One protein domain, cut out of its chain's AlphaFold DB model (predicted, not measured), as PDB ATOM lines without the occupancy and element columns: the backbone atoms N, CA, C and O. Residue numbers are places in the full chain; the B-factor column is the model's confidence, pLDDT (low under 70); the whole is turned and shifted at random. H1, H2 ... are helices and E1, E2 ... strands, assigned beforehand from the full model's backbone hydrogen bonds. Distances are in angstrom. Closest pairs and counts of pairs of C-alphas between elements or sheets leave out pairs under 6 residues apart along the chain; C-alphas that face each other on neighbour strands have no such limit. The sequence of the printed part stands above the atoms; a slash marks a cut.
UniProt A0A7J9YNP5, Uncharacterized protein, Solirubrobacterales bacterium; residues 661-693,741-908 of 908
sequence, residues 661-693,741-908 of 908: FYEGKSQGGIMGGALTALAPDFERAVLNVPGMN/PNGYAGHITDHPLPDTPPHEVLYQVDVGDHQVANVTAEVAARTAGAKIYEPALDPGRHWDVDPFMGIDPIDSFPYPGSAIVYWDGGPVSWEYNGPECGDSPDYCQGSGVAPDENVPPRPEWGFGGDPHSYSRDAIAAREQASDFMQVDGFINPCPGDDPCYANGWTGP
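What this domain is: This is residues 661 to 693 and 741 to 908 of the 908 residues of an uncharacterized protein of Solirubrobacterales bacterium (UniProt A0A7J9YNP5). With little regular structure, this is a small parallel sheet between helices, H1 and H2 over one face and H5 over the other, wrapped in long loops. The printed part has 201 residues, 63 in named elements, mixed in class: E1 H1 E2 E3 H2 E4 H3 H4 H5. It is compact, radius of gyration of the C-alphas 16.1 A, spanning 50 by 34 by 33 A.

Where its parts are: E1, residues 661 to 665, begins at C-alpha 661 (4.107, -61.680, 138.776). H1 is 667 to 676, E2 682 to 688, E3 760 to 766, 20.1 A long, H2 774 to 783, E4 819 to 824, H3 841 to 844, H4 870 to 873. H5, 875 to 884, ends at C-alpha 884 (-4.055, -57.030, 140.408).

How they stand to each other: The sheet's order is E1 E2 E3 E4; within hydrogen-bond range are N 688 and O 664, 2.8 A, N 687 and O 762, 2.8 A, and N 763 and O 819, 2.8 A. H1's height over the sheet is 7.5 A, H2's 9.4 A; H5, on the opposite face, 9.2 A. H4 only grazes it; H3 is not on it. Every O i to N i+4 pair is within hydrogen-bond range in H2 and H5, 5 of 6 in H1.

The domain as a whole: Residues 694 to 740 are not printed, a 7.6 A gap between C-alphas 693 and 741. Links H2 to E4, E4 to H3 and H3 to H4 are long. Residues 835 to 842 have pLDDT under 70.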
ATOM      1  N   PHE A 661       5.277 -61.982 139.605       98.75
ATOM      2  CA  PHE A 661       4.107 -61.680 138.776       98.75
ATOM      3  C   PHE A 661       4.453 -61.762 137.284       98.75
ATOM      4  O   PHE A 661       5.629 -61.772 136.907       98.75
ATOM      5  N   TYR A 662       3.440 -61.785 136.421       98.81
ATOM      6  CA  TYR A 662       3.623 -61.700 134.972       98.81
ATOM      7  C   TYR A 662       2.792 -60.571 134.359       98.81
ATOM      8  O   TYR A 662       1.606 -60.436 134.651       98.81
ATOM      9  N   GLU A 663       3.389 -59.825 133.432       98.62
ATOM     10  CA  GLU A 663       2.656 -58.969 132.505       98.62
ATOM     11  C   GLU A 663       3.112 -59.226 131.063       98.62
ATOM     12  O   GLU A 663       4.296 -59.405 130.783       98.62
ATOM     13  N   GLY A 664       2.194 -59.219 130.103       97.62
ATOM     14  CA  GLY A 664       2.557 -59.351 128.695       97.62
ATOM     15  C   GLY A 664       1.589 -58.624 127.789       97.62
ATOM     16  O   GLY A 664       0.390 -58.603 128.058       97.62
ATOM     17  N   LYS A 665       2.106 -58.049 126.697       95.19
ATOM     18  CA  LYS A 665       1.302 -57.279 125.742       95.19
ATOM     19  C   LYS A 665       1.305 -57.884 124.339       95.19
ATOM     20  O   LYS A 665       2.358 -58.314 123.866       95.19
ATOM     21  N   SER A 666       0.161 -57.869 123.647       96.50
ATOM     22  CA  SER A 666       0.031 -58.343 122.258       96.50
ATOM     23  C   SER A 666       0.428 -59.823 122.154       96.50
ATOM     24  O   SER A 666      -0.085 -60.645 122.910       96.50
ATOM     25  N   GLN A 667       1.417 -60.177 121.328       96.25
ATOM     26  CA  GLN A 667       2.069 -61.496 121.333       96.25
ATOM     27  C   GLN A 667       2.502 -61.969 122.735       96.25
ATOM     28  O   GLN A 667       2.415 -63.159 123.024       96.25
ATOM     29  N   GLY A 668       2.932 -61.064 123.618       97.62
ATOM     30  CA  GLY A 668       3.235 -61.362 125.017       97.62
ATOM     31  C   GLY A 668       1.992 -61.554 125.888       97.62
ATOM     32  O   GLY A 668       2.048 -62.305 126.854       97.62
ATOM     33  N   GLY A 669       0.857 -60.949 125.540       97.62
ATOM     34  CA  GLY A 669      -0.437 -61.256 126.156       97.62
ATOM     35  C   GLY A 669      -0.940 -62.638 125.720       97.62
ATOM     36  O   GLY A 669      -1.413 -63.415 126.543       97.62
ATOM     37  N   ILE A 670      -0.742 -62.983 124.443       98.25
ATOM     38  CA  ILE A 670      -1.043 -64.306 123.879       98.25
ATOM     39  C   ILE A 670      -0.128 -65.369 124.513       98.25
ATOM     40  O   ILE A 670      -0.589 -66.172 125.314       98.25
ATOM     41  N   MET A 671       1.184 -65.367 124.251       98.06
ATOM     42  CA  MET A 671       2.109 -66.362 124.827       98.06
ATOM     43  C   MET A 671       2.121 -66.352 126.363       98.06
ATOM     44  O   MET A 671       2.310 -67.402 126.977       98.06
ATOM     45  N   GLY A 672       1.838 -65.204 126.984       98.19
ATOM     46  CA  GLY A 672       1.676 -65.061 128.428       98.19
ATOM     47  C   GLY A 672       0.572 -65.931 129.025       98.19
ATOM     48  O   GLY A 672       0.772 -66.490 130.100       98.19
ATOM     49  N   GLY A 673      -0.552 -66.135 128.331       97.88
ATOM     50  CA  GLY A 673      -1.619 -67.022 128.815       97.88
ATOM     51  C   GLY A 673      -1.204 -68.500 128.867       97.88
ATOM     52  O   GLY A 673      -1.589 -69.216 129.789       97.88
ATOM     53  N   ALA A 674      -0.364 -68.948 127.929       98.19
ATOM     54  CA  ALA A 674       0.205 -70.299 127.946       98.19
ATOM     55  C   ALA A 674       1.348 -70.438 128.969       98.19
ATOM     56  O   ALA A 674       1.418 -71.448 129.665       98.19
ATOM     57  N   LEU A 675       2.193 -69.408 129.117       98.69
ATOM     58  CA  LEU A 675       3.203 -69.342 130.180       98.69
ATOM     59  C   LEU A 675       2.559 -69.384 131.575       98.69
ATOM     60  O   LEU A 675       3.065 -70.081 132.447       98.69
ATOM     61  N   THR A 676       1.439 -68.677 131.767       98.62
ATOM     62  CA  THR A 676       0.687 -68.643 133.032       98.62
ATOM     63  C   THR A 676       0.243 -70.047 133.428       98.62
ATOM     64  O   THR A 676       0.627 -70.519 134.483       98.62
ATOM     65  N   ALA A 677      -0.433 -70.796 132.551       98.19
ATOM     66  CA  ALA A 677      -0.859 -72.174 132.844       98.19
ATOM     67  C   ALA A 677       0.289 -73.179 133.138       98.19
ATOM     68  O   ALA A 677       0.020 -74.326 133.501       98.19
ATOM     69  N   LEU A 678       1.555 -72.779 132.964       98.56
ATOM     70  CA  LEU A 678       2.757 -73.568 133.255       98.56
ATOM     71  C   LEU A 678       3.536 -73.076 134.491       98.56
ATOM     72  O   LEU A 678       4.474 -73.762 134.907       98.56
ATOM     73  N   ALA A 679       3.218 -71.905 135.046       98.25
ATOM     74  CA  ALA A 679       4.085 -71.213 135.995       98.25
ATOM     75  C   ALA A 679       3.986 -71.763 137.435       98.25
ATOM     76  O   ALA A 679       2.882 -71.940 137.935       98.25
ATOM     77  N   PRO A 680       5.122 -72.004 138.124       97.25
ATOM     78  CA  PRO A 680       5.129 -72.424 139.530       97.25
ATOM     79  C   PRO A 680       5.381 -71.272 140.519       97.25
ATOM     80  O   PRO A 680       5.077 -71.384 141.702       97.25
ATOM     81  N   ASP A 681       5.969 -70.167 140.046       97.88
ATOM     82  CA  ASP A 681       6.538 -69.108 140.894       97.88
ATOM     83  C   ASP A 681       5.633 -67.869 141.030       97.88
ATOM     84  O   ASP A 681       5.777 -67.102 141.992       97.88
ATOM     85  N   PHE A 682       4.696 -67.676 140.092       98.12
ATOM     86  CA  PHE A 682       3.697 -66.603 140.096       98.12
ATOM     87  C   PHE A 682       2.280 -67.174 140.066       98.12
ATOM     88  O   PHE A 682       2.039 -68.140 139.363       98.12
ATOM     89  N   GLU A 683       1.344 -66.550 140.785       97.25
ATOM     90  CA  GLU A 683      -0.081 -66.938 140.794       97.25
ATOM     91  C   GLU A 683      -0.975 -65.941 140.028       97.25
ATOM     92  O   GLU A 683      -2.158 -66.193 139.820       97.25
ATOM     93  N   ARG A 684      -0.420 -64.810 139.553       98.62
ATOM     94  CA  ARG A 684      -1.183 -63.751 138.866       98.62
ATOM     95  C   ARG A 684      -0.513 -63.199 137.615       98.62
ATOM     96  O   ARG A 684       0.684 -62.897 137.619       98.62
ATOM     97  N   ALA A 685      -1.326 -63.012 136.575       98.62
ATOM     98  CA  ALA A 685      -0.909 -62.513 135.268       98.62
ATOM     99  C   ALA A 685      -1.823 -61.394 134.736       98.62
ATOM    100  O   ALA A 685      -3.047 -61.528 134.741       98.62
ATOM    101  N   VAL A 686      -1.229 -60.323 134.202       98.81
ATOM    102  CA  VAL A 686      -1.934 -59.290 133.424       98.81
ATOM    103  C   VAL A 686      -1.615 -59.471 131.941       98.81
ATOM    104  O   VAL A 686      -0.462 -59.408 131.512       98.81
ATOM    105  N   LEU A 687      -2.649 -59.720 131.144       98.69
ATOM    106  CA  LEU A 687      -2.554 -59.940 129.708       98.69
ATOM    107  C   LEU A 687      -3.170 -58.729 128.998       98.69
ATOM    108  O   LEU A 687      -4.390 -58.575 128.940       98.69
ATOM    109  N   ASN A 688      -2.303 -57.855 128.489       98.00
ATOM    110  CA  ASN A 688      -2.640 -56.616 127.792       98.00
ATOM    111  C   ASN A 688      -2.857 -56.878 126.293       98.00
ATOM    112  O   ASN A 688      -1.985 -57.445 125.629       98.00
ATOM    113  N   VAL A 689      -4.010 -56.457 125.761       98.12
ATOM    114  CA  VAL A 689      -4.499 -56.733 124.392       98.12
ATOM    115  C   VAL A 689      -4.144 -58.149 123.891       98.12
ATOM    116  O   VAL A 689      -3.399 -58.311 122.920       98.12
ATOM    117  N   PRO A 690      -4.599 -59.199 124.607       98.12
ATOM    118  CA  PRO A 690      -4.275 -60.588 124.316       98.12
ATOM    119  C   PRO A 690      -5.320 -61.232 123.400       98.12
ATOM    120  O   PRO A 690      -6.380 -60.678 123.131       98.12
ATOM    121  N   GLY A 691      -5.046 -62.459 122.975       96.12
ATOM    122  CA  GLY A 691      -5.959 -63.262 122.173       96.12
ATOM    123  C   GLY A 691      -5.640 -64.749 122.284       96.12
ATOM    124  O   GLY A 691      -4.742 -65.161 123.021       96.12
ATOM    125  N   MET A 692      -6.392 -65.550 121.542       96.75
ATOM    126  CA  MET A 692      -6.281 -67.006 121.483       96.75
ATOM    127  C   MET A 692      -6.804 -67.493 120.126       96.75
ATOM    128  O   MET A 692      -7.456 -66.732 119.405       96.75
ATOM    129  N   ASN A 693      -6.536 -68.750 119.767       96.81
ATOM    130  CA  ASN A 693      -6.984 -69.352 118.511       96.81
ATOM    131  C   ASN A 693      -6.408 -68.569 117.313       96.81
ATOM    132  O   ASN A 693      -7.146 -67.858 116.618       96.81
ATOM    133  N   PRO A 741      -2.353 -69.864 124.089       96.94
ATOM    134  CA  PRO A 741      -3.344 -70.199 125.115       96.94
ATOM    135  C   PRO A 741      -4.404 -71.204 124.677       96.94
ATOM    136  O   PRO A 741      -5.034 -71.819 125.531       96.94
ATOM    137  N   ASN A 742      -4.591 -71.430 123.378       97.56
ATOM    138  CA  ASN A 742      -5.593 -72.345 122.856       97.56
ATOM    139  C   ASN A 742      -5.520 -73.766 123.449       97.56
ATOM    140  O   ASN A 742      -6.564 -74.361 123.712       97.56
ATOM    141  N   GLY A 743      -4.316 -74.288 123.719       97.38
ATOM    142  CA  GLY A 743      -4.123 -75.575 124.405       97.38
ATOM    143  C   GLY A 743      -4.043 -75.506 125.938       97.38
ATOM    144  O   GLY A 743      -3.877 -76.547 126.565       97.38
ATOM    145  N   TYR A 744      -4.140 -74.313 126.537       98.12
ATOM    146  CA  TYR A 744      -3.774 -74.044 127.937       98.12
ATOM    147  C   TYR A 744      -4.833 -73.272 128.747       98.12
ATOM    148  O   TYR A 744      -4.858 -73.390 129.966       98.12
ATOM    149  N   ALA A 745      -5.716 -72.487 128.118       97.19
ATOM    150  CA  ALA A 745      -6.587 -71.529 128.810       97.19
ATOM    151  C   ALA A 745      -7.580 -72.185 129.784       97.19
ATOM    152  O   ALA A 745      -7.843 -71.634 130.850       97.19
ATOM    153  N   GLY A 746      -8.056 -73.395 129.470       96.25
ATOM    154  CA  GLY A 746      -8.882 -74.205 130.375       96.25
ATOM    155  C   GLY A 746      -8.140 -74.729 131.615       96.25
ATOM    156  O   GLY A 746      -8.762 -75.352 132.469       96.25
ATOM    157  N   HIS A 747      -6.830 -74.474 131.711       97.62
ATOM    158  CA  HIS A 747      -5.945 -74.865 132.807       97.62
ATOM    159  C   HIS A 747      -5.240 -73.673 133.479       97.62
ATOM    160  O   HIS A 747      -4.271 -73.871 134.206       97.62
ATOM    161  N   ILE A 748      -5.697 -72.436 133.248       97.19
ATOM    162  CA  ILE A 748      -5.181 -71.264 133.977       97.19
ATOM    163  C   ILE A 748      -5.757 -71.232 135.404       97.19
ATOM    164  O   ILE A 748      -5.014 -71.035 136.360       97.19
ATOM    165  N   THR A 749      -7.070 -71.441 135.546       95.94
ATOM    166  CA  THR A 749      -7.842 -71.133 136.763       95.94
ATOM    167  C   THR A 749      -8.231 -72.382 137.572       95.94
ATOM    168  O   THR A 749      -7.416 -72.910 138.322       95.94
ATOM    169  N   ASP A 750      -9.465 -72.879 137.433       91.44
ATOM    170  CA  ASP A 750     -10.069 -73.900 138.309       91.44
ATOM    171  C   ASP A 750      -9.510 -75.321 138.108       91.44
ATOM    172  O   ASP A 750      -9.732 -76.208 138.939       91.44
ATOM    173  N   HIS A 751      -8.850 -75.583 136.975       95.00
ATOM    174  CA  HIS A 751      -8.397 -76.916 136.551       95.00
ATOM    175  C   HIS A 751      -6.911 -76.909 136.126       95.00
ATOM    176  O   HIS A 751      -6.611 -77.274 134.984       95.00
ATOM    177  N   PRO A 752      -5.982 -76.479 137.007       97.19
ATOM    178  CA  PRO A 752      -4.575 -76.295 136.661       97.19
ATOM    179  C   PRO A 752      -3.909 -77.583 136.168       97.19
ATOM    180  O   PRO A 752      -4.342 -78.699 136.475       97.19
ATOM    181  N   LEU A 753      -2.838 -77.416 135.389       97.81
ATOM    182  CA  LEU A 753      -1.999 -78.532 134.950       97.81
ATOM    183  C   LEU A 753      -1.325 -79.233 136.154       97.81
ATOM    184  O   LEU A 753      -1.220 -78.644 137.230       97.81
ATOM    185  N   PRO A 754      -0.867 -80.493 135.997       97.19
ATOM    186  CA  PRO A 754      -0.105 -81.186 137.033       97.19
ATOM    187  C   PRO A 754       1.107 -80.377 137.500       97.19
ATOM    188  O   PRO A 754       1.801 -79.766 136.687       97.19
ATOM    189  N   ASP A 755       1.352 -80.412 138.807       95.81
ATOM    190  CA  ASP A 755       2.452 -79.717 139.479       95.81
ATOM    191  C   ASP A 755       2.509 -78.217 139.104       95.81
ATOM    192  O   ASP A 755       3.560 -77.651 138.818       95.81
ATOM    193  N   THR A 756       1.330 -77.584 139.078       97.00
ATOM    194  CA  THR A 756       1.125 -76.147 138.859       97.00
ATOM    195  C   THR A 756       0.106 -75.608 139.879       97.00
ATOM    196  O   THR A 756      -0.904 -76.278 140.127       97.00
ATOM    197  N   PRO A 757       0.294 -74.406 140.456       96.38
ATOM    198  CA  PRO A 757      -0.767 -73.696 141.169       96.38
ATOM    199  C   PRO A 757      -1.945 -73.296 140.250       96.38
ATOM    200  O   PRO A 757      -1.786 -73.201 139.030       96.38
ATOM    201  N   PRO A 758      -3.139 -73.030 140.812       96.88
ATOM    202  CA  PRO A 758      -4.166 -72.253 140.119       96.88
ATOM    203  C   PRO A 758      -3.726 -70.785 140.005       96.88
ATOM    204  O   PRO A 758      -3.007 -70.288 140.871       96.88
ATOM    205  N   HIS A 759      -4.188 -70.086 138.969       98.38
ATOM    206  CA  HIS A 759      -3.862 -68.678 138.735       98.38
ATOM    207  C   HIS A 759      -5.103 -67.798 138.639       98.38
ATOM    208  O   HIS A 759      -6.161 -68.243 138.186       98.38
ATOM    209  N   GLU A 760      -4.931 -66.506 138.918       98.50
ATOM    210  CA  GLU A 760      -5.842 -65.468 138.443       98.50
ATOM    211  C   GLU A 760      -5.253 -64.672 137.265       98.50
ATOM    212  O   GLU A 760      -4.070 -64.323 137.233       98.50
ATOM    213  N   VAL A 761      -6.099 -64.349 136.283       98.50
ATOM    214  CA  VAL A 761      -5.712 -63.635 135.057       98.50
ATOM    215  C   VAL A 761      -6.605 -62.423 134.779       98.50
ATOM    216  O   VAL A 761      -7.831 -62.530 134.725       98.50
ATOM    217  N   LEU A 762      -5.978 -61.266 134.567       98.81
ATOM    218  CA  LEU A 762      -6.626 -60.029 134.131       98.81
ATOM    219  C   LEU A 762      -6.372 -59.822 132.631       98.81
ATOM    220  O   LEU A 762      -5.245 -59.551 132.221       98.81
ATOM    221  N   TYR A 763      -7.421 -59.925 131.818       98.81
ATOM    222  CA  TYR A 763      -7.405 -59.582 130.397       98.81
ATOM    223  C   TYR A 763      -7.806 -58.104 130.230       98.81
ATOM    224  O   TYR A 763      -8.972 -57.761 130.421       98.81
ATOM    225  N   GLN A 764      -6.875 -57.225 129.854       98.69
ATOM    226  CA  GLN A 764      -7.188 -55.840 129.467       98.69
ATOM    227  C   GLN A 764      -7.265 -55.761 127.938       98.69
ATOM    228  O   GLN A 764      -6.319 -56.160 127.260       98.69
ATOM    229  N   VAL A 765      -8.384 -55.289 127.380       98.50
ATOM    230  CA  VAL A 765      -8.632 -55.261 125.925       98.50
ATOM    231  C   VAL A 765      -9.094 -53.889 125.443       98.50
ATOM    232  O   VAL A 765      -9.991 -53.294 126.028       98.50
ATOM    233  N   ASP A 766      -8.515 -53.409 124.345       97.75
ATOM    234  CA  ASP A 766      -8.814 -52.091 123.780       97.75
ATOM    235  C   ASP A 766      -9.946 -52.181 122.736       97.75
ATOM    236  O   ASP A 766      -9.918 -53.036 121.848       97.75
ATOM    237  N   VAL A 767     -10.982 -51.338 122.844       97.25
ATOM    238  CA  VAL A 767     -12.206 -51.443 122.018       97.25
ATOM    239  C   VAL A 767     -11.900 -51.250 120.533       97.25
ATOM    240  O   VAL A 767     -11.597 -50.135 120.109       97.25
ATOM    241  N   GLY A 768     -12.069 -52.305 119.730       95.88
ATOM    242  CA  GLY A 768     -11.893 -52.244 118.278       95.88
ATOM    243  C   GLY A 768     -10.452 -52.406 117.796       95.88
ATOM    244  O   GLY A 768     -10.145 -51.943 116.706       95.88
ATOM    245  N   ASP A 769      -9.588 -53.034 118.595       97.06
ATOM    246  CA  ASP A 769      -8.181 -53.354 118.303       97.06
ATOM    247  C   ASP A 769      -7.936 -53.848 116.858       97.06
ATOM    248  O   ASP A 769      -8.592 -54.786 116.386       97.06
ATOM    249  N   HIS A 770      -6.991 -53.217 116.141       96.88
ATOM    250  CA  HIS A 770      -6.655 -53.588 114.761       96.88
ATOM    251  C   HIS A 770      -5.692 -54.785 114.670       96.88
ATOM    252  O   HIS A 770      -5.645 -55.461 113.636       96.88
ATOM    253  N   GLN A 771      -4.922 -55.054 115.722       96.44
ATOM    254  CA  GLN A 771      -3.865 -56.067 115.762       96.44
ATOM    255  C   GLN A 771      -4.371 -57.361 116.414       96.44
ATOM    256  O   GLN A 771      -4.086 -58.451 115.909       96.44
ATOM    257  N   VAL A 772      -5.163 -57.259 117.488       97.75
ATOM    258  CA  VAL A 772      -5.658 -58.390 118.291       97.75
ATOM    259  C   VAL A 772      -7.173 -58.314 118.517       97.75
ATOM    260  O   VAL A 772      -7.666 -57.808 119.519       97.75
ATOM    261  N   ALA A 773      -7.935 -58.862 117.566       97.12
ATOM    262  CA  ALA A 773      -9.395 -58.775 117.539       97.12
ATOM    263  C   ALA A 773     -10.078 -59.284 118.826       97.12
ATOM    264  O   ALA A 773      -9.952 -60.462 119.189       97.12
ATOM    265  N   ASN A 774     -10.878 -58.412 119.458       97.56
ATOM    266  CA  ASN A 774     -11.400 -58.580 120.821       97.56
ATOM    267  C   ASN A 774     -12.130 -59.913 121.079       97.56
ATOM    268  O   ASN A 774     -11.945 -60.517 122.133       97.56
ATOM    269  N   VAL A 775     -12.888 -60.435 120.104       97.25
ATOM    270  CA  VAL A 775     -13.591 -61.728 120.243       97.25
ATOM    271  C   VAL A 775     -12.643 -62.896 120.560       97.25
ATOM    272  O   VAL A 775     -13.043 -63.862 121.200       97.25
ATOM    273  N   THR A 776     -11.365 -62.817 120.176       97.69
ATOM    274  CA  THR A 776     -10.370 -63.848 120.521       97.69
ATOM    275  C   THR A 776      -9.947 -63.790 121.991       97.69
ATOM    276  O   THR A 776      -9.724 -64.836 122.601       97.69
ATOM    277  N   ALA A 777      -9.931 -62.596 122.593       98.25
ATOM    278  CA  ALA A 777      -9.769 -62.415 124.032       98.25
ATOM    279  C   ALA A 777     -11.010 -62.889 124.801       98.25
ATOM    280  O   ALA A 777     -10.881 -63.516 125.846       98.25
ATOM    281  N   GLU A 778     -12.214 -62.665 124.265       98.12
ATOM    282  CA  GLU A 778     -13.442 -63.198 124.862       98.12
ATOM    283  C   GLU A 778     -13.485 -64.725 124.850       98.12
ATOM    284  O   GLU A 778     -13.847 -65.333 125.854       98.12
ATOM    285  N   VAL A 779     -13.103 -65.367 123.739       98.38
ATOM    286  CA  VAL A 779     -12.999 -66.834 123.666       98.38
ATOM    287  C   VAL A 779     -11.974 -67.340 124.691       98.38
ATOM    288  O   VAL A 779     -12.221 -68.371 125.321       98.38
ATOM    289  N   ALA A 780     -10.879 -66.606 124.935       98.38
ATOM    290  CA  ALA A 780      -9.914 -66.913 125.994       98.38
ATOM    291  C   ALA A 780     -10.523 -66.774 127.402       98.38
ATOM    292  O   ALA A 780     -10.547 -67.751 128.149       98.38
ATOM    293  N   ALA A 781     -11.092 -65.613 127.734       98.50
ATOM    294  CA  ALA A 781     -11.720 -65.323 129.026       98.50
ATOM    295  C   ALA A 781     -12.839 -66.326 129.366       98.50
ATOM    296  O   ALA A 781     -12.853 -66.907 130.451       98.50
ATOM    297  N   ARG A 782     -13.714 -66.616 128.395       98.12
ATOM    298  CA  ARG A 782     -14.810 -67.596 128.485       98.12
ATOM    299  C   ARG A 782     -14.324 -69.044 128.613       98.12
ATOM    300  O   ARG A 782     -15.048 -69.888 129.135       98.12
ATOM    301  N   THR A 783     -13.117 -69.347 128.134       98.25
ATOM    302  CA  THR A 783     -12.468 -70.661 128.304       98.25
ATOM    303  C   THR A 783     -11.775 -70.774 129.665       98.25
ATOM    304  O   THR A 783     -11.814 -71.840 130.270       98.25
ATOM    305  N   ALA A 784     -11.194 -69.682 130.166       97.81
ATOM    306  CA  ALA A 784     -10.533 -69.604 131.469       97.81
ATOM    307  C   ALA A 784     -11.492 -69.333 132.650       97.81
ATOM    308  O   ALA A 784     -11.037 -69.157 133.777       97.81
ATOM    309  N   GLY A 785     -12.809 -69.259 132.421       97.44
ATOM    310  CA  GLY A 785     -13.797 -68.982 133.477       97.44
ATOM    311  C   GLY A 785     -13.705 -67.573 134.080       97.44
ATOM    312  O   GLY A 785     -14.193 -67.344 135.185       97.44
ATOM    313  N   ALA A 786     -13.068 -66.631 133.380       98.31
ATOM    314  CA  ALA A 786     -12.946 -65.250 133.824       98.31
ATOM    315  C   ALA A 786     -14.305 -64.527 133.781       98.31
ATOM    316  O   ALA A 786     -15.157 -64.833 132.945       98.31
ATOM    317  N   LYS A 787     -14.497 -63.551 134.674       98.56
ATOM    318  CA  LYS A 787     -15.687 -62.681 134.718       98.56
ATOM    319  C   LYS A 787     -15.534 -61.429 133.852       98.56
ATOM    320  O   LYS A 787     -14.437 -61.145 133.390       98.56
ATOM    321  N   ILE A 788     -16.597 -60.655 133.637       98.44
ATOM    322  CA  ILE A 788     -16.523 -59.358 132.938       98.44
ATOM    323  C   ILE A 788     -16.795 -58.171 133.869       98.44
ATOM    324  O   ILE A 788     -17.677 -58.222 134.730       98.44
ATOM    325  N   TYR A 789     -16.026 -57.094 133.691       97.88
ATOM    326  CA  TYR A 789     -16.329 -55.787 134.273       97.88
ATOM    327  C   TYR A 789     -17.598 -55.196 133.644       97.88
ATOM    328  O   TYR A 789     -17.651 -55.019 132.429       97.88
ATOM    329  N   GLU A 790     -18.593 -54.838 134.459       95.56
ATOM    330  CA  GLU A 790     -19.777 -54.100 134.009       95.56
ATOM    331  C   GLU A 790     -19.905 -52.741 134.722       95.56
ATOM    332  O   GLU A 790     -19.657 -52.680 135.929       95.56
ATOM    333  N   PRO A 791     -20.345 -51.672 134.021       94.81
ATOM    334  CA  PRO A 791     -20.714 -51.635 132.600       94.81
ATOM    335  C   PRO A 791     -19.484 -51.700 131.676       94.81
ATOM    336  O   PRO A 791     -18.570 -50.895 131.795       94.81
ATOM    337  N   ALA A 792     -19.457 -52.650 130.737       95.94
ATOM    338  CA  ALA A 792     -18.254 -52.921 129.942       95.94
ATOM    339  C   ALA A 792     -17.962 -51.862 128.865       95.94
ATOM    340  O   ALA A 792     -16.803 -51.624 128.542       95.94
ATOM    341  N   LEU A 793     -19.008 -51.277 128.268       95.69
ATOM    342  CA  LEU A 793     -18.937 -50.466 127.047       95.69
ATOM    343  C   LEU A 793     -20.028 -49.386 127.011       95.69
ATOM    344  O   LEU A 793     -21.126 -49.583 127.536       95.69
ATOM    345  N   ASP A 794     -19.757 -48.285 126.305       94.88
ATOM    346  CA  ASP A 794     -20.764 -47.267 125.981       94.88
ATOM    347  C   ASP A 794     -21.848 -47.807 125.009       94.88
ATOM    348  O   ASP A 794     -21.564 -48.654 124.148       94.88
ATOM    349  N   PRO A 795     -23.098 -47.299 125.063       91.56
ATOM    350  CA  PRO A 795     -24.177 -47.734 124.173       91.56
ATOM    351  C   PRO A 795     -23.838 -47.587 122.679       91.56
ATOM    352  O   PRO A 795     -23.722 -46.482 122.151       91.56
ATOM    353  N   GLY A 796     -23.746 -48.719 121.973       89.38
ATOM    354  CA  GLY A 796     -23.395 -48.770 120.548       89.38
ATOM    355  C   GLY A 796     -21.903 -48.965 120.252       89.38
ATOM    356  O   GLY A 796     -21.521 -48.934 119.083       89.38
ATOM    357  N   ARG A 797     -21.064 -49.212 121.269       94.75
ATOM    358  CA  ARG A 797     -19.661 -49.645 121.108       94.75
ATOM    359  C   ARG A 797     -19.497 -51.165 120.936       94.75
ATOM    360  O   ARG A 797     -18.385 -51.674 120.971       94.75
ATOM    361  N   HIS A 798     -20.592 -51.880 120.670       94.31
ATOM    362  CA  HIS A 798     -20.595 -53.277 120.235       94.31
ATOM    363  C   HIS A 798     -21.673 -53.511 119.163       94.31
ATOM    364  O   HIS A 798     -22.654 -52.765 119.116       94.31
ATOM    365  N   TRP A 799     -21.506 -54.530 118.307       93.38
ATOM    366  CA  TRP A 799     -22.506 -54.918 117.293       93.38
ATOM    367  C   TRP A 799     -23.416 -56.083 117.710       93.38
ATOM    368  O   TRP A 799     -24.444 -56.290 117.069       93.38
ATOM    369  N   ASP A 800     -23.061 -56.838 118.756       93.88
ATOM    370  CA  ASP A 800     -23.882 -57.951 119.263       93.88
ATOM    371  C   ASP A 800     -25.134 -57.411 119.970       93.88
ATOM    372  O   ASP A 800     -25.094 -56.363 120.622       93.88
ATOM    373  N   VAL A 801     -26.243 -58.130 119.831       94.00
ATOM    374  CA  VAL A 801     -27.524 -57.817 120.474       94.00
ATOM    375  C   VAL A 801     -27.542 -58.155 121.968       94.00
ATOM    376  O   VAL A 801     -28.322 -57.546 122.701       94.00
ATOM    377  N   ASP A 802     -26.709 -59.105 122.403       93.50
ATOM    378  CA  ASP A 802     -26.548 -59.547 123.798       93.50
ATOM    379  C   ASP A 802     -25.060 -59.933 124.002       93.50
ATOM    380  O   ASP A 802     -24.693 -61.103 123.876       93.50
ATOM    381  N   PRO A 803     -24.158 -58.940 124.166       93.50
ATOM    382  CA  PRO A 803     -22.715 -59.146 124.070       93.50
ATOM    383  C   PRO A 803     -22.148 -60.035 125.184       93.50
ATOM    384  O   PRO A 803     -22.752 -60.247 126.231       93.50
ATOM    385  N   PHE A 804     -20.926 -60.522 124.960       95.69
ATOM    386  CA  PHE A 804     -20.116 -61.278 125.923       95.69
ATOM    387  C   PHE A 804     -20.636 -62.674 126.309       95.69
ATOM    388  O   PHE A 804     -19.905 -63.389 126.995       95.69
ATOM    389  N   MET A 805     -21.807 -63.114 125.822       96.06
ATOM    390  CA  MET A 805     -22.423 -64.451 125.972       96.06
ATOM    391  C   MET A 805     -21.674 -65.444 126.876       96.06
ATOM    392  O   MET A 805     -20.751 -66.128 126.430       96.06
ATOM    393  N   GLY A 806     -22.116 -65.623 128.119       95.56
ATOM    394  CA  GLY A 806     -21.553 -66.649 129.010       95.56
ATOM    395  C   GLY A 806     -20.164 -66.327 129.573       95.56
ATOM    396  O   GLY A 806     -19.462 -67.244 129.992       95.56
ATOM    397  N   ILE A 807     -19.776 -65.052 129.574       98.00
ATOM    398  CA  ILE A 807     -18.790 -64.483 130.497       98.00
ATOM    399  C   ILE A 807     -19.607 -63.797 131.604       98.00
ATOM    400  O   ILE A 807     -20.308 -62.825 131.332       98.00
ATOM    401  N   ASP A 808     -19.596 -64.335 132.825       97.75
ATOM    402  CA  ASP A 808     -20.462 -63.838 133.908       97.75
ATOM    403  C   ASP A 808     -19.974 -62.469 134.443       97.75
ATOM    404  O   ASP A 808     -18.775 -62.312 134.685       97.75
ATOM    405  N   PRO A 809     -20.858 -61.492 134.722       98.00
ATOM    406  CA  PRO A 809     -20.466 -60.220 135.336       98.00
ATOM    407  C   PRO A 809     -19.829 -60.363 136.725       98.00
ATOM    408  O   PRO A 809     -20.140 -61.293 137.479       98.00
ATOM    409  N   ILE A 810     -18.964 -59.416 137.094       98.12
ATOM    410  CA  ILE A 810     -18.427 -59.269 138.457       98.12
ATOM    411  C   ILE A 810     -19.547 -58.839 139.422       98.12
ATOM    412  O   ILE A 810     -20.125 -57.767 139.282       98.12
ATOM    413  N   ASP A 811     -19.829 -59.655 140.445       95.56
ATOM    414  CA  ASP A 811     -20.939 -59.415 141.383       95.56
ATOM    415  C   ASP A 811     -20.695 -58.243 142.357       95.56
ATOM    416  O   ASP A 811     -21.643 -57.667 142.897       95.56
ATOM    417  N   SER A 812     -19.427 -57.935 142.652       95.75
ATOM    418  CA  SER A 812     -19.019 -56.889 143.600       95.75
ATOM    419  C   SER A 812     -17.522 -56.589 143.522       95.75
ATOM    420  O   SER A 812     -16.725 -57.522 143.423       95.75
ATOM    421  N   PHE A 813     -17.145 -55.321 143.701       95.62
ATOM    422  CA  PHE A 813     -15.752 -54.881 143.841       95.62
ATOM    423  C   PHE A 813     -15.367 -54.609 145.316       95.62
ATOM    424  O   PHE A 813     -16.250 -54.263 146.111       95.62
ATOM    425  N   PRO A 814     -14.076 -54.709 145.696       96.50
ATOM    426  CA  PRO A 814     -12.961 -55.211 144.889       96.50
ATOM    427  C   PRO A 814     -13.102 -56.714 144.606       96.50
ATOM    428  O   PRO A 814     -13.550 -57.477 145.465       96.50
ATOM    429  N   TYR A 815     -12.748 -57.131 143.391       98.19
ATOM    430  CA  TYR A 815     -12.912 -58.510 142.923       98.19
ATOM    431  C   TYR A 815     -11.546 -59.196 142.768       98.19
ATOM    432  O   TYR A 815     -10.741 -58.729 141.967       98.19
ATOM    433  N   PRO A 816     -11.249 -60.283 143.505       97.25
ATOM    434  CA  PRO A 816      -9.918 -60.891 143.496       97.25
ATOM    435  C   PRO A 816      -9.672 -61.860 142.329       97.25
ATOM    436  O   PRO A 816      -8.524 -62.224 142.100       97.25
ATOM    437  N   GLY A 817     -10.719 -62.313 141.630       97.81
ATOM    438  CA  GLY A 817     -10.635 -63.376 140.621       97.81
ATOM    439  C   GLY A 817     -10.218 -62.908 139.222       97.81
ATOM    440  O   GLY A 817     -10.061 -61.716 138.962       97.81
ATOM    441  N   SER A 818     -10.102 -63.863 138.298       98.56
ATOM    442  CA  SER A 818      -9.845 -63.605 136.875       98.56
ATOM    443  C   SER A 818     -10.970 -62.810 136.208       98.56
ATOM    444  O   SER A 818     -12.144 -63.156 136.364       98.56
ATOM    445  N   ALA A 819     -10.635 -61.804 135.396       98.69
ATOM    446  CA  ALA A 819     -11.631 -61.048 134.632       98.69
ATOM    447  C   ALA A 819     -11.119 -60.485 133.299       98.69
ATOM    448  O   ALA A 819      -9.916 -60.347 133.088       98.69
ATOM    449  N   ILE A 820     -12.055 -60.109 132.426       98.81
ATOM    450  CA  ILE A 820     -11.844 -59.279 131.240       98.81
ATOM    451  C   ILE A 820     -12.394 -57.863 131.462       98.81
ATOM    452  O   ILE A 820     -13.495 -57.675 131.989       98.81
ATOM    453  N   VAL A 821     -11.602 -56.867 131.065       98.56
ATOM    454  CA  VAL A 821     -11.882 -55.433 131.210       98.56
ATOM    455  C   VAL A 821     -11.663 -54.747 129.863       98.56
ATOM    456  O   VAL A 821     -10.556 -54.770 129.320       98.56
ATOM    457  N   TYR A 822     -12.720 -54.132 129.335       98.19
ATOM    458  CA  TYR A 822     -12.672 -53.341 128.107       98.19
ATOM    459  C   TYR A 822     -12.256 -51.896 128.388       98.19
ATOM    460  O   TYR A 822     -12.801 -51.270 129.293       98.19
ATOM    461  N   TRP A 823     -11.329 -51.375 127.585       97.69
ATOM    462  CA  TRP A 823     -10.820 -50.005 127.632       97.69
ATOM    463  C   TRP A 823     -11.193 -49.257 126.348       97.69
ATOM    464  O   TRP A 823     -10.779 -49.625 125.246       97.69
ATOM    465  N   ASP A 824     -12.009 -48.211 126.476       96.56
ATOM    466  CA  ASP A 824     -12.547 -47.464 125.338       96.56
ATOM    467  C   ASP A 824     -11.812 -46.130 125.125       96.56
ATOM    468  O   ASP A 824     -11.844 -45.236 125.974       96.56
ATOM    469  N   GLY A 825     -11.163 -45.990 123.964       94.81
ATOM    470  CA  GLY A 825     -10.475 -44.769 123.531       94.81
ATOM    471  C   GLY A 825     -11.358 -43.717 122.850       94.81
ATOM    472  O   GLY A 825     -10.826 -42.776 122.254       94.81
ATOM    473  N   GLY A 826     -12.679 -43.892 122.894       95.44
ATOM    474  CA  GLY A 826     -13.671 -43.036 122.255       95.44
ATOM    475  C   GLY A 826     -13.993 -43.439 120.807       95.44
ATOM    476  O   GLY A 826     -13.262 -44.211 120.182       95.44
ATOM    477  N   PRO A 827     -15.100 -42.925 120.240       95.81
ATOM    478  CA  PRO A 827     -15.516 -43.215 118.866       95.81
ATOM    479  C   PRO A 827     -14.603 -42.548 117.822       95.81
ATOM    480  O   PRO A 827     -13.961 -41.549 118.115       95.81
ATOM    481  N   VAL A 828     -14.657 -42.997 116.561       95.50
ATOM    482  CA  VAL A 828     -13.910 -42.457 115.388       95.50
ATOM    483  C   VAL A 828     -13.915 -40.921 115.234       95.50
ATOM    484  O   VAL A 828     -13.032 -40.355 114.595       95.50
ATOM    485  N   SER A 829     -14.901 -40.217 115.798       93.38
ATOM    486  CA  SER A 829     -14.980 -38.747 115.807       93.38
ATOM    487  C   SER A 829     -14.236 -38.058 116.965       93.38
ATOM    488  O   SER A 829     -14.336 -36.838 117.099       93.38
ATOM    489  N   TRP A 830     -13.567 -38.815 117.833       93.81
ATOM    490  CA  TRP A 830     -12.731 -38.325 118.925       93.81
ATOM    491  C   TRP A 830     -11.284 -38.156 118.450       93.81
ATOM    492  O   TRP A 830     -10.744 -39.030 117.778       93.81
ATOM    493  N   GLU A 831     -10.656 -37.040 118.819       89.69
ATOM    494  CA  GLU A 831      -9.248 -36.739 118.539       89.69
ATOM    495  C   GLU A 831      -8.587 -36.263 119.837       89.69
ATOM    496  O   GLU A 831      -8.732 -35.101 120.243       89.69
ATOM    497  N   TYR A 832      -7.853 -37.147 120.512       84.69
ATOM    498  CA  TYR A 832      -7.084 -36.748 121.683       84.69
ATOM    499  C   TYR A 832      -5.828 -35.975 121.267       84.69
ATOM    500  O   TYR A 832      -5.193 -36.250 120.253       84.69
ATOM    501  N   ASN A 833      -5.496 -34.947 122.044       79.44
ATOM    502  CA  ASN A 833      -4.410 -34.003 121.762       79.44
ATOM    503  C   ASN A 833      -3.426 -33.955 122.953       79.44
ATOM    504  O   ASN A 833      -2.983 -32.883 123.374       79.44
ATOM    505  N   GLY A 834      -3.154 -35.120 123.550       71.75
ATOM    506  CA  GLY A 834      -2.227 -35.289 124.671       71.75
ATOM    507  C   GLY A 834      -0.745 -35.301 124.259       71.75
ATOM    508  O   GLY A 834      -0.428 -35.469 123.079       71.75
ATOM    509  N   PRO A 835       0.189 -35.127 125.214       68.69
ATOM    510  CA  PRO A 835       1.632 -35.201 124.955       68.69
ATOM    511  C   PRO A 835       2.113 -36.520 124.326       68.69
ATOM    512  O   PRO A 835       3.074 -36.512 123.556       68.69
ATOM    513  N   GLU A 836       1.460 -37.637 124.641       68.81
ATOM    514  CA  GLU A 836       1.761 -38.986 124.151       68.81
ATOM    515  C   GLU A 836       1.472 -39.183 122.651       68.81
ATOM    516  O   GLU A 836       2.119 -40.012 122.013       68.81
ATOM    517  N   CYS A 837       0.583 -38.378 122.059       68.00
ATOM    518  CA  CYS A 837       0.171 -38.493 120.655       68.00
ATOM    519  C   CYS A 837       1.289 -38.152 119.649       68.00
ATOM    520  O   CYS A 837       1.316 -38.659 118.523       68.00
ATOM    521  N   GLY A 838       2.229 -37.285 120.044       62.62
ATOM    522  CA  GLY A 838       3.285 -36.781 119.163       62.62
ATOM    523  C   GLY A 838       2.736 -36.120 117.889       62.62
ATOM    524  O   GLY A 838       1.724 -35.426 117.925       62.62
ATOM    525  N   ASP A 839       3.408 -36.349 116.758       56.25
ATOM    526  CA  ASP A 839       2.994 -35.864 115.430       56.25
ATOM    527  C   ASP A 839       2.139 -36.895 114.644       56.25
ATOM    528  O   ASP A 839       1.990 -36.773 113.425       56.25
ATOM    529  N   SER A 840       1.612 -37.944 115.295       55.00
ATOM    530  CA  SER A 840       0.847 -39.018 114.638       55.00
ATOM    531  C   SER A 840      -0.662 -38.835 114.861       55.00
ATOM    532  O   SER A 840      -1.121 -39.025 115.985       55.00
ATOM    533  N   PRO A 841      -1.456 -38.488 113.825       56.44
ATOM    534  CA  PRO A 841      -2.894 -38.274 113.992       56.44
ATOM    535  C   PRO A 841      -3.627 -39.573 114.358       56.44
ATOM    536  O   PRO A 841      -4.496 -39.571 115.225       56.44
ATOM    537  N   ASP A 842      -3.221 -40.688 113.750       67.38
ATOM    538  CA  ASP A 842      -3.888 -41.986 113.887       67.38
ATOM    539  C   ASP A 842      -3.674 -42.626 115.274       67.38
ATOM    540  O   ASP A 842      -4.450 -43.486 115.672       67.38
ATOM    541  N   TYR A 843      -2.638 -42.217 116.023       71.00
ATOM    542  CA  TYR A 843      -2.330 -42.789 117.343       71.00
ATOM    543  C   TYR A 843      -3.351 -42.383 118.414       71.00
ATOM    544  O   TYR A 843      -3.606 -43.149 119.335       71.00
ATOM    545  N   CYS A 844      -3.951 -41.197 118.293       83.00
ATOM    546  CA  CYS A 844      -4.870 -40.629 119.287       83.00
ATOM    547  C   CYS A 844      -6.290 -40.373 118.754       83.00
ATOM    548  O   CYS A 844      -7.125 -39.786 119.453       83.00
ATOM    549  N   GLN A 845      -6.594 -40.807 117.528       92.81
ATOM    550  CA  GLN A 845      -7.963 -40.830 117.025       92.81
ATOM    551  C   GLN A 845      -8.722 -42.014 117.639       92.81
ATOM    552  O   GLN A 845      -8.232 -43.136 117.611       92.81
ATOM    553  N   GLY A 846      -9.940 -41.785 118.132       94.75
ATOM    554  CA  GLY A 846     -10.805 -42.864 118.615       94.75
ATOM    555  C   GLY A 846     -11.092 -43.941 117.554       94.75
ATOM    556  O   GLY A 846     -10.934 -43.727 116.348       94.75
ATOM    557  N   SER A 847     -11.540 -45.107 118.012       95.50
ATOM    558  CA  SER A 847     -11.727 -46.309 117.194       95.50
ATOM    559  C   SER A 847     -13.183 -46.523 116.763       95.50
ATOM    560  O   SER A 847     -14.136 -45.958 117.312       95.50
ATOM    561  N   GLY A 848     -13.390 -47.386 115.773       95.81
ATOM    562  CA  GLY A 848     -14.664 -48.040 115.488       95.81
ATOM    563  C   GLY A 848     -14.814 -49.329 116.298       95.81
ATOM    564  O   GLY A 848     -13.856 -49.822 116.880       95.81
ATOM    565  N   VAL A 849     -16.010 -49.915 116.304       95.00
ATOM    566  CA  VAL A 849     -16.153 -51.333 116.679       95.00
ATOM    567  C   VAL A 849     -15.551 -52.163 115.544       95.00
ATOM    568  O   VAL A 849     -15.807 -51.841 114.384       95.00
ATOM    569  N   ALA A 850     -14.766 -53.203 115.839       94.25
ATOM    570  CA  ALA A 850     -14.188 -54.070 114.807       94.25
ATOM    571  C   ALA A 850     -15.277 -54.729 113.921       94.25
ATOM    572  O   ALA A 850     -16.395 -54.926 114.404       94.25
ATOM    573  N   PRO A 851     -14.993 -55.097 112.653       95.75
ATOM    574  CA  PRO A 851     -15.925 -55.839 111.801       95.75
ATOM    575  C   PRO A 851     -16.442 -57.120 112.461       95.75
ATOM    576  O   PRO A 851     -15.710 -57.797 113.185       95.75
ATOM    577  N   ASP A 852     -17.684 -57.493 112.155       94.69
ATOM    578  CA  ASP A 852     -18.224 -58.805 112.512       94.69
ATOM    579  C   ASP A 852     -17.714 -59.900 111.539       94.69
ATOM    580  O   ASP A 852     -17.523 -61.061 111.909       94.69
ATOM    581  N   GLU A 853     -17.354 -59.517 110.312       95.88
ATOM    582  CA  GLU A 853     -16.700 -60.352 109.295       95.88
ATOM    583  C   GLU A 853     -15.247 -60.764 109.656       95.88
ATOM    584  O   GLU A 853     -14.608 -60.205 110.547       95.88
ATOM    585  N   ASN A 854     -14.674 -61.757 108.957       95.56
ATOM    586  CA  ASN A 854     -13.315 -62.269 109.222       95.56
ATOM    587  C   ASN A 854     -12.186 -61.425 108.593       95.56
ATOM    588  O   ASN A 854     -11.307 -61.959 107.918       95.56
ATOM    589  N   VAL A 855     -12.218 -60.111 108.802       96.69
ATOM    590  CA  VAL A 855     -11.225 -59.133 108.318       96.69
ATOM    591  C   VAL A 855     -10.873 -58.148 109.444       96.69
ATOM    592  O   VAL A 855     -11.723 -57.924 110.305       96.69
ATOM    593  N   PRO A 856      -9.665 -57.548 109.490       96.56
ATOM    594  CA  PRO A 856      -9.368 -56.546 110.508       96.56
ATOM    595  C   PRO A 856     -10.134 -55.237 110.241       96.56
ATOM    596  O   PRO A 856     -10.403 -54.917 109.075       96.56
ATOM    597  N   PRO A 857     -10.426 -54.435 111.281       96.12
ATOM    598  CA  PRO A 857     -10.719 -53.008 111.108       96.12
ATOM    599  C   PRO A 857      -9.543 -52.291 110.421       96.12
ATOM    600  O   PRO A 857      -8.395 -52.734 110.494       96.12
ATOM    601  N   ARG A 858      -9.826 -51.189 109.713       94.56
ATOM    602  CA  ARG A 858      -8.812 -50.380 109.008       94.56
ATOM    603  C   ARG A 858      -9.170 -48.890 108.963       94.56
ATOM    604  O   ARG A 858     -10.338 -48.577 108.694       94.56
ATOM    605  N   PRO A 859      -8.198 -47.967 109.083       93.00
ATOM    606  CA  PRO A 859      -8.436 -46.534 108.891       93.00
ATOM    607  C   PRO A 859      -9.070 -46.218 107.525       93.00
ATOM    608  O   PRO A 859     -10.032 -45.454 107.443       93.00
ATOM    609  N   GLU A 860      -8.626 -46.880 106.448       94.19
ATOM    610  CA  GLU A 860      -9.133 -46.676 105.079       94.19
ATOM    611  C   GLU A 860     -10.595 -47.098 104.890       94.19
ATOM    612  O   GLU A 860     -11.244 -46.676 103.929       94.19
ATOM    613  N   TRP A 861     -11.112 -47.944 105.782       95.69
ATOM    614  CA  TRP A 861     -12.505 -48.392 105.790       95.69
ATOM    615  C   TRP A 861     -13.366 -47.612 106.800       95.69
ATOM    616  O   TRP A 861     -14.569 -47.847 106.876       95.69
ATOM    617  N   GLY A 862     -12.777 -46.643 107.512       94.75
ATOM    618  CA  GLY A 862     -13.476 -45.749 108.437       94.75
ATOM    619  C   GLY A 862     -13.482 -46.198 109.899       94.75
ATOM    620  O   GLY A 862     -14.296 -45.683 110.661       94.75
ATOM    621  N   PHE A 863     -12.600 -47.120 110.302       96.00
ATOM    622  CA  PHE A 863     -12.516 -47.613 111.687       96.00
ATOM    623  C   PHE A 863     -11.659 -46.740 112.625       96.00
ATOM    624  O   PHE A 863     -11.536 -47.068 113.795       96.00
ATOM    625  N   GLY A 864     -11.140 -45.598 112.160       94.75
ATOM    626  CA  GLY A 864     -10.418 -44.638 113.006       94.75
ATOM    627  C   GLY A 864      -8.978 -45.045 113.321       94.75
ATOM    628  O   GLY A 864      -8.328 -45.695 112.496       94.75
ATOM    629  N   GLY A 865      -8.488 -44.609 114.485       93.19
ATOM    630  CA  GLY A 865      -7.153 -44.936 114.984       93.19
ATOM    631  C   GLY A 865      -7.061 -46.367 115.509       93.19
ATOM    632  O   GLY A 865      -8.070 -46.961 115.881       93.19
ATOM    633  N   ASP A 866      -5.846 -46.920 115.527       93.94
ATOM    634  CA  ASP A 866      -5.578 -48.254 116.075       93.94
ATOM    635  C   ASP A 866      -5.475 -48.186 117.610       93.94
ATOM    636  O   ASP A 866      -4.511 -47.608 118.129       93.94
ATOM    637  N   PRO A 867      -6.429 -48.765 118.359       94.56
ATOM    638  CA  PRO A 867      -6.516 -48.560 119.793       94.56
ATOM    639  C   PRO A 867      -5.592 -49.483 120.598       94.56
ATOM    640  O   PRO A 867      -5.587 -49.374 121.820       94.56
ATOM    641  N   HIS A 868      -4.765 -50.325 119.955       95.00
ATOM    642  CA  HIS A 868      -3.850 -51.321 120.557       95.00
ATOM    643  C   HIS A 868      -2.802 -50.762 121.560       95.00
ATOM    644  O   HIS A 868      -1.861 -51.443 121.974       95.00
ATOM    645  N   SER A 869      -2.896 -49.492 121.960       91.62
ATOM    646  CA  SER A 869      -2.048 -48.813 122.955       91.62
ATOM    647  C   SER A 869      -2.784 -48.399 124.231       91.62
ATOM    648  O   SER A 869      -2.120 -48.053 125.206       91.62
ATOM    649  N   TYR A 870      -4.115 -48.378 124.215       93.25
ATOM    650  CA  TYR A 870      -4.903 -47.467 125.044       93.25
ATOM    651  C   TYR A 870      -4.969 -47.884 126.512       93.25
ATOM    652  O   TYR A 870      -4.738 -47.039 127.375       93.25
ATOM    653  N   SER A 871      -5.133 -49.173 126.788       93.62
ATOM    654  CA  SER A 871      -4.932 -49.805 128.095       93.62
ATOM    655  C   SER A 871      -3.563 -49.436 128.683       93.62
ATOM    656  O   SER A 871      -3.488 -48.684 129.647       93.62
ATOM    657  N   ARG A 872      -2.462 -49.865 128.052       91.00
ATOM    658  CA  ARG A 872      -1.077 -49.595 128.506       91.00
ATOM    659  C   ARG A 872      -0.820 -48.113 128.836       91.00
ATOM    660  O   ARG A 872      -0.155 -47.804 129.826       91.00
ATOM    661  N   ASP A 873      -1.309 -47.198 128.000       90.31
ATOM    662  CA  ASP A 873      -1.022 -45.766 128.143       90.31
ATOM    663  C   ASP A 873      -1.944 -45.070 129.169       90.31
ATOM    664  O   ASP A 873      -1.551 -44.055 129.754       90.31
ATOM    665  N   ALA A 874      -3.105 -45.647 129.499       91.94
ATOM    666  CA  ALA A 874      -4.012 -45.133 130.525       91.94
ATOM    667  C   ALA A 874      -3.505 -45.386 131.960       91.94
ATOM    668  O   ALA A 874      -3.315 -46.522 132.394       91.94
ATOM    669  N   ILE A 875      -3.381 -44.312 132.750       93.75
ATOM    670  CA  ILE A 875      -2.943 -44.366 134.161       93.75
ATOM    671  C   ILE A 875      -3.837 -45.301 134.997       93.75
ATOM    672  O   ILE A 875      -3.332 -46.104 135.771       93.75
ATOM    673  N   ALA A 876      -5.161 -45.252 134.808       95.06
ATOM    674  CA  ALA A 876      -6.101 -46.086 135.565       95.06
ATOM    675  C   ALA A 876      -6.001 -47.590 135.226       95.06
ATOM    676  O   ALA A 876      -6.302 -48.433 136.067       95.06
ATOM    677  N   ALA A 877      -5.561 -47.943 134.014       96.19
ATOM    678  CA  ALA A 877      -5.341 -49.334 133.618       96.19
ATOM    679  C   ALA A 877      -4.038 -49.886 134.207       96.19
ATOM    680  O   ALA A 877      -3.999 -51.038 134.640       96.19
ATOM    681  N   ARG A 878      -3.004 -49.040 134.285       97.19
ATOM    682  CA  ARG A 878      -1.742 -49.305 134.990       97.19
ATOM    683  C   ARG A 878      -1.934 -49.466 136.497       97.19
ATOM    684  O   ARG A 878      -1.438 -50.435 137.079       97.19
ATOM    685  N   GLU A 879      -2.766 -48.613 137.095       97.81
ATOM    686  CA  GLU A 879      -3.224 -48.742 138.481       97.81
ATOM    687  C   GLU A 879      -3.985 -50.059 138.695       97.81
ATOM    688  O   GLU A 879      -3.607 -50.833 139.569       97.81
ATOM    689  N   GLN A 880      -4.950 -50.402 137.831       97.88
ATOM    690  CA  GLN A 880      -5.665 -51.687 137.880       97.88
ATOM    691  C   GLN A 880      -4.728 -52.903 137.719       97.88
ATOM    692  O   GLN A 880      -4.877 -53.891 138.435       97.88
ATOM    693  N   ALA A 881      -3.741 -52.839 136.821       98.12
ATOM    694  CA  ALA A 881      -2.737 -53.890 136.645       98.12
ATOM    695  C   ALA A 881      -1.827 -54.028 137.883       98.12
ATOM    696  O   ALA A 881      -1.471 -55.137 138.285       98.12
ATOM    697  N   SER A 882      -1.494 -52.909 138.536       98.12
ATOM    698  CA  SER A 882      -0.762 -52.880 139.806       98.12
ATOM    699  C   SER A 882      -1.592 -53.417 140.976       98.12
ATOM    700  O   SER A 882      -1.048 -54.143 141.807       98.12
ATOM    701  N   ASP A 883      -2.873 -53.072 141.073       98.25
ATOM    702  CA  ASP A 883      -3.794 -53.594 142.089       98.25
ATOM    703  C   ASP A 883      -3.982 -55.109 141.936       98.25
ATOM    704  O   ASP A 883      -4.031 -55.840 142.927       98.25
ATOM    705  N   PHE A 884      -3.971 -55.605 140.696       98.62
ATOM    706  CA  PHE A 884      -4.055 -57.030 140.408       98.62
ATOM    707  C   PHE A 884      -2.759 -57.798 140.721       98.62
ATOM    708  O   PHE A 884      -2.825 -58.894 141.273       98.62
ATOM    709  N   MET A 885      -1.579 -57.246 140.411       98.19
ATOM    710  CA  MET A 885      -0.272 -57.893 140.641       98.19
ATOM    711  C   MET A 885       0.224 -57.750 142.093       98.19
ATOM    712  O   MET A 885       1.289 -57.186 142.365       98.19
ATOM    713  N   GLN A 886      -0.571 -58.242 143.044       96.94
ATOM    714  CA  GLN A 886      -0.259 -58.328 144.479       96.94
ATOM    715  C   GLN A 886      -0.675 -59.706 145.019       96.94
ATOM    716  O   GLN A 886      -1.486 -60.391 144.399       96.94
ATOM    717  N   VAL A 887      -0.122 -60.131 146.161       95.69
ATOM    718  CA  VAL A 887      -0.411 -61.459 146.751       95.69
ATOM    719  C   VAL A 887      -1.887 -61.585 147.156       95.69
ATOM    720  O   VAL A 887      -2.500 -62.627 146.967       95.69
ATOM    721  N   ASP A 888      -2.477 -60.503 147.660       95.56
ATOM    722  CA  ASP A 888      -3.909 -60.333 147.917       95.56
ATOM    723  C   ASP A 888      -4.583 -59.431 146.862       95.56
ATOM    724  O   ASP A 888      -5.523 -58.698 147.166       95.56
ATOM    725  N   GLY A 889      -4.080 -59.478 145.622       97.69
ATOM    726  CA  GLY A 889      -4.460 -58.586 144.527       97.69
ATOM    727  C   GLY A 889      -5.921 -58.680 144.080       97.69
ATOM    728  O   GLY A 889      -6.626 -59.669 144.297       97.69
ATOM    729  N   PHE A 890      -6.389 -57.614 143.436       98.06
ATOM    730  CA  PHE A 890      -7.793 -57.451 143.065       98.06
ATOM    731  C   PHE A 890      -7.990 -56.485 141.894       98.06
ATOM    732  O   PHE A 890      -7.098 -55.751 141.484       98.06
ATOM    733  N   ILE A 891      -9.216 -56.469 141.385       97.62
ATOM    734  CA  ILE A 891      -9.726 -55.516 140.408       97.62
ATOM    735  C   ILE A 891     -10.628 -54.524 141.146       97.62
ATOM    736  O   ILE A 891     -11.578 -54.922 141.828       97.62
ATOM    737  N   ASN A 892     -10.316 -53.237 141.012       94.62
ATOM    738  CA  ASN A 892     -11.143 -52.112 141.451       94.62
ATOM    739  C   ASN A 892     -12.121 -51.679 140.338       94.62
ATOM    740  O   ASN A 892     -11.872 -51.981 139.166       94.62
ATOM    741  N   PRO A 893     -13.221 -50.970 140.668       91.94
ATOM    742  CA  PRO A 893     -14.107 -50.414 139.654       91.94
ATOM    743  C   PRO A 893     -13.421 -49.267 138.903       91.94
ATOM    744  O   PRO A 893     -12.579 -48.564 139.470       91.94
ATOM    745  N   CYS A 894     -13.788 -49.049 137.640       92.38
ATOM    746  CA  CYS A 894     -13.229 -47.946 136.862       92.38
ATOM    747  C   CYS A 894     -13.826 -46.586 137.292       92.38
ATOM    748  O   CYS A 894     -14.916 -46.537 137.874       92.38
ATOM    749  N   PRO A 895     -13.109 -45.462 137.078       86.81
ATOM    750  CA  PRO A 895     -13.481 -44.182 137.676       86.81
ATOM    751  C   PRO A 895     -14.852 -43.668 137.210       86.81
ATOM    752  O   PRO A 895     -14.990 -43.224 136.076       86.81
ATOM    753  N   GLY A 896     -15.835 -43.663 138.116       81.25
ATOM    754  CA  GLY A 896     -17.185 -43.124 137.878       81.25
ATOM    755  C   GLY A 896     -18.336 -44.118 138.075       81.25
ATOM    756  O   GLY A 896     -19.482 -43.679 138.113       81.25
ATOM    757  N   ASP A 897     -18.039 -45.413 138.252       80.56
ATOM    758  CA  ASP A 897     -18.978 -46.535 138.031       80.56
ATOM    759  C   ASP A 897     -19.409 -46.670 136.542       80.56
ATOM    760  O   ASP A 897     -20.399 -47.324 136.213       80.56
ATOM    761  N   ASP A 898     -18.628 -46.055 135.644       91.94
ATOM    762  CA  ASP A 898     -18.763 -46.027 134.181       91.94
ATOM    763  C   ASP A 898     -17.867 -47.103 133.506       91.94
ATOM    764  O   ASP A 898     -17.068 -47.765 134.187       91.94
ATOM    765  N   PRO A 899     -17.958 -47.309 132.172       95.94
ATOM    766  CA  PRO A 899     -16.963 -48.068 131.410       95.94
ATOM    767  C   PRO A 899     -15.535 -47.541 131.597       95.94
ATOM    768  O   PRO A 899     -15.313 -46.361 131.861       95.94
ATOM    769  N   CYS A 900     -14.537 -48.413 131.447       97.62
ATOM    770  CA  CYS A 900     -13.143 -48.006 131.593       97.62
ATOM    771  C   CYS A 900     -12.693 -47.225 130.350       97.62
ATOM    772  O   CYS A 900     -12.709 -47.743 129.234       97.62
ATOM    773  N   TYR A 901     -12.289 -45.969 130.537       96.50
ATOM    774  CA  TYR A 901     -11.922 -45.075 129.440       96.50
ATOM    775  C   TYR A 901     -10.409 -44.859 129.330       96.50
ATOM    776  O   TYR A 901      -9.688 -44.805 130.328       96.50
ATOM    777  N   ALA A 902      -9.940 -44.693 128.097       94.06
ATOM    778  CA  ALA A 902      -8.547 -44.443 127.737       94.06
ATOM    779  C   ALA A 902      -8.456 -43.357 126.644       94.06
ATOM    780  O   ALA A 902      -9.463 -42.749 126.289       94.06
ATOM    781  N   ASN A 903      -7.254 -43.059 126.125       92.31
ATOM    782  CA  ASN A 903      -7.043 -42.038 125.078       92.31
ATOM    783  C   ASN A 903      -7.724 -40.677 125.397       92.31
ATOM    784  O   ASN A 903      -8.324 -40.026 124.543       92.31
ATOM    785  N   GLY A 904      -7.730 -40.286 126.676       90.06
ATOM    786  CA  GLY A 904      -8.393 -39.074 127.170       90.06
ATOM    787  C   GLY A 904      -9.923 -39.008 127.014       90.06
ATOM    788  O   GLY A 904     -10.489 -37.960 127.329       90.06
ATOM    789  N   TRP A 905     -10.588 -40.067 126.540       93.25
ATOM    790  CA  TRP A 905     -12.050 -40.174 126.491       93.25
ATOM    791  C   TRP A 905     -12.636 -40.230 127.912       93.25
ATOM    792  O   TRP A 905     -11.970 -40.658 128.854       93.25
ATOM    793  N   THR A 906     -13.873 -39.756 128.082       92.38
ATOM    794  CA  THR A 906     -14.560 -39.688 129.388       92.38
ATOM    795  C   THR A 906     -16.071 -39.939 129.270       92.38
ATOM    796  O   THR A 906     -16.850 -39.331 130.005       92.38
ATOM    797  N   GLY A 907     -16.496 -40.745 128.295       90.94
ATOM    798  CA  GLY A 907     -17.911 -40.961 127.980       90.94
ATOM    799  C   GLY A 907     -18.580 -39.856 127.128       90.94
ATOM    800  O   GLY A 907     -17.950 -38.834 126.830       90.94
ATOM    801  N   PRO A 908     -19.839 -40.087 126.690       89.88
ATOM    802  CA  PRO A 908     -20.530 -39.345 125.616       89.88
ATOM    803  C   PRO A 908     -21.322 -38.076 126.009       89.88
ATOM    804  O   PRO A 908     -21.782 -37.948 127.166       89.88
TER     805      PRO A 908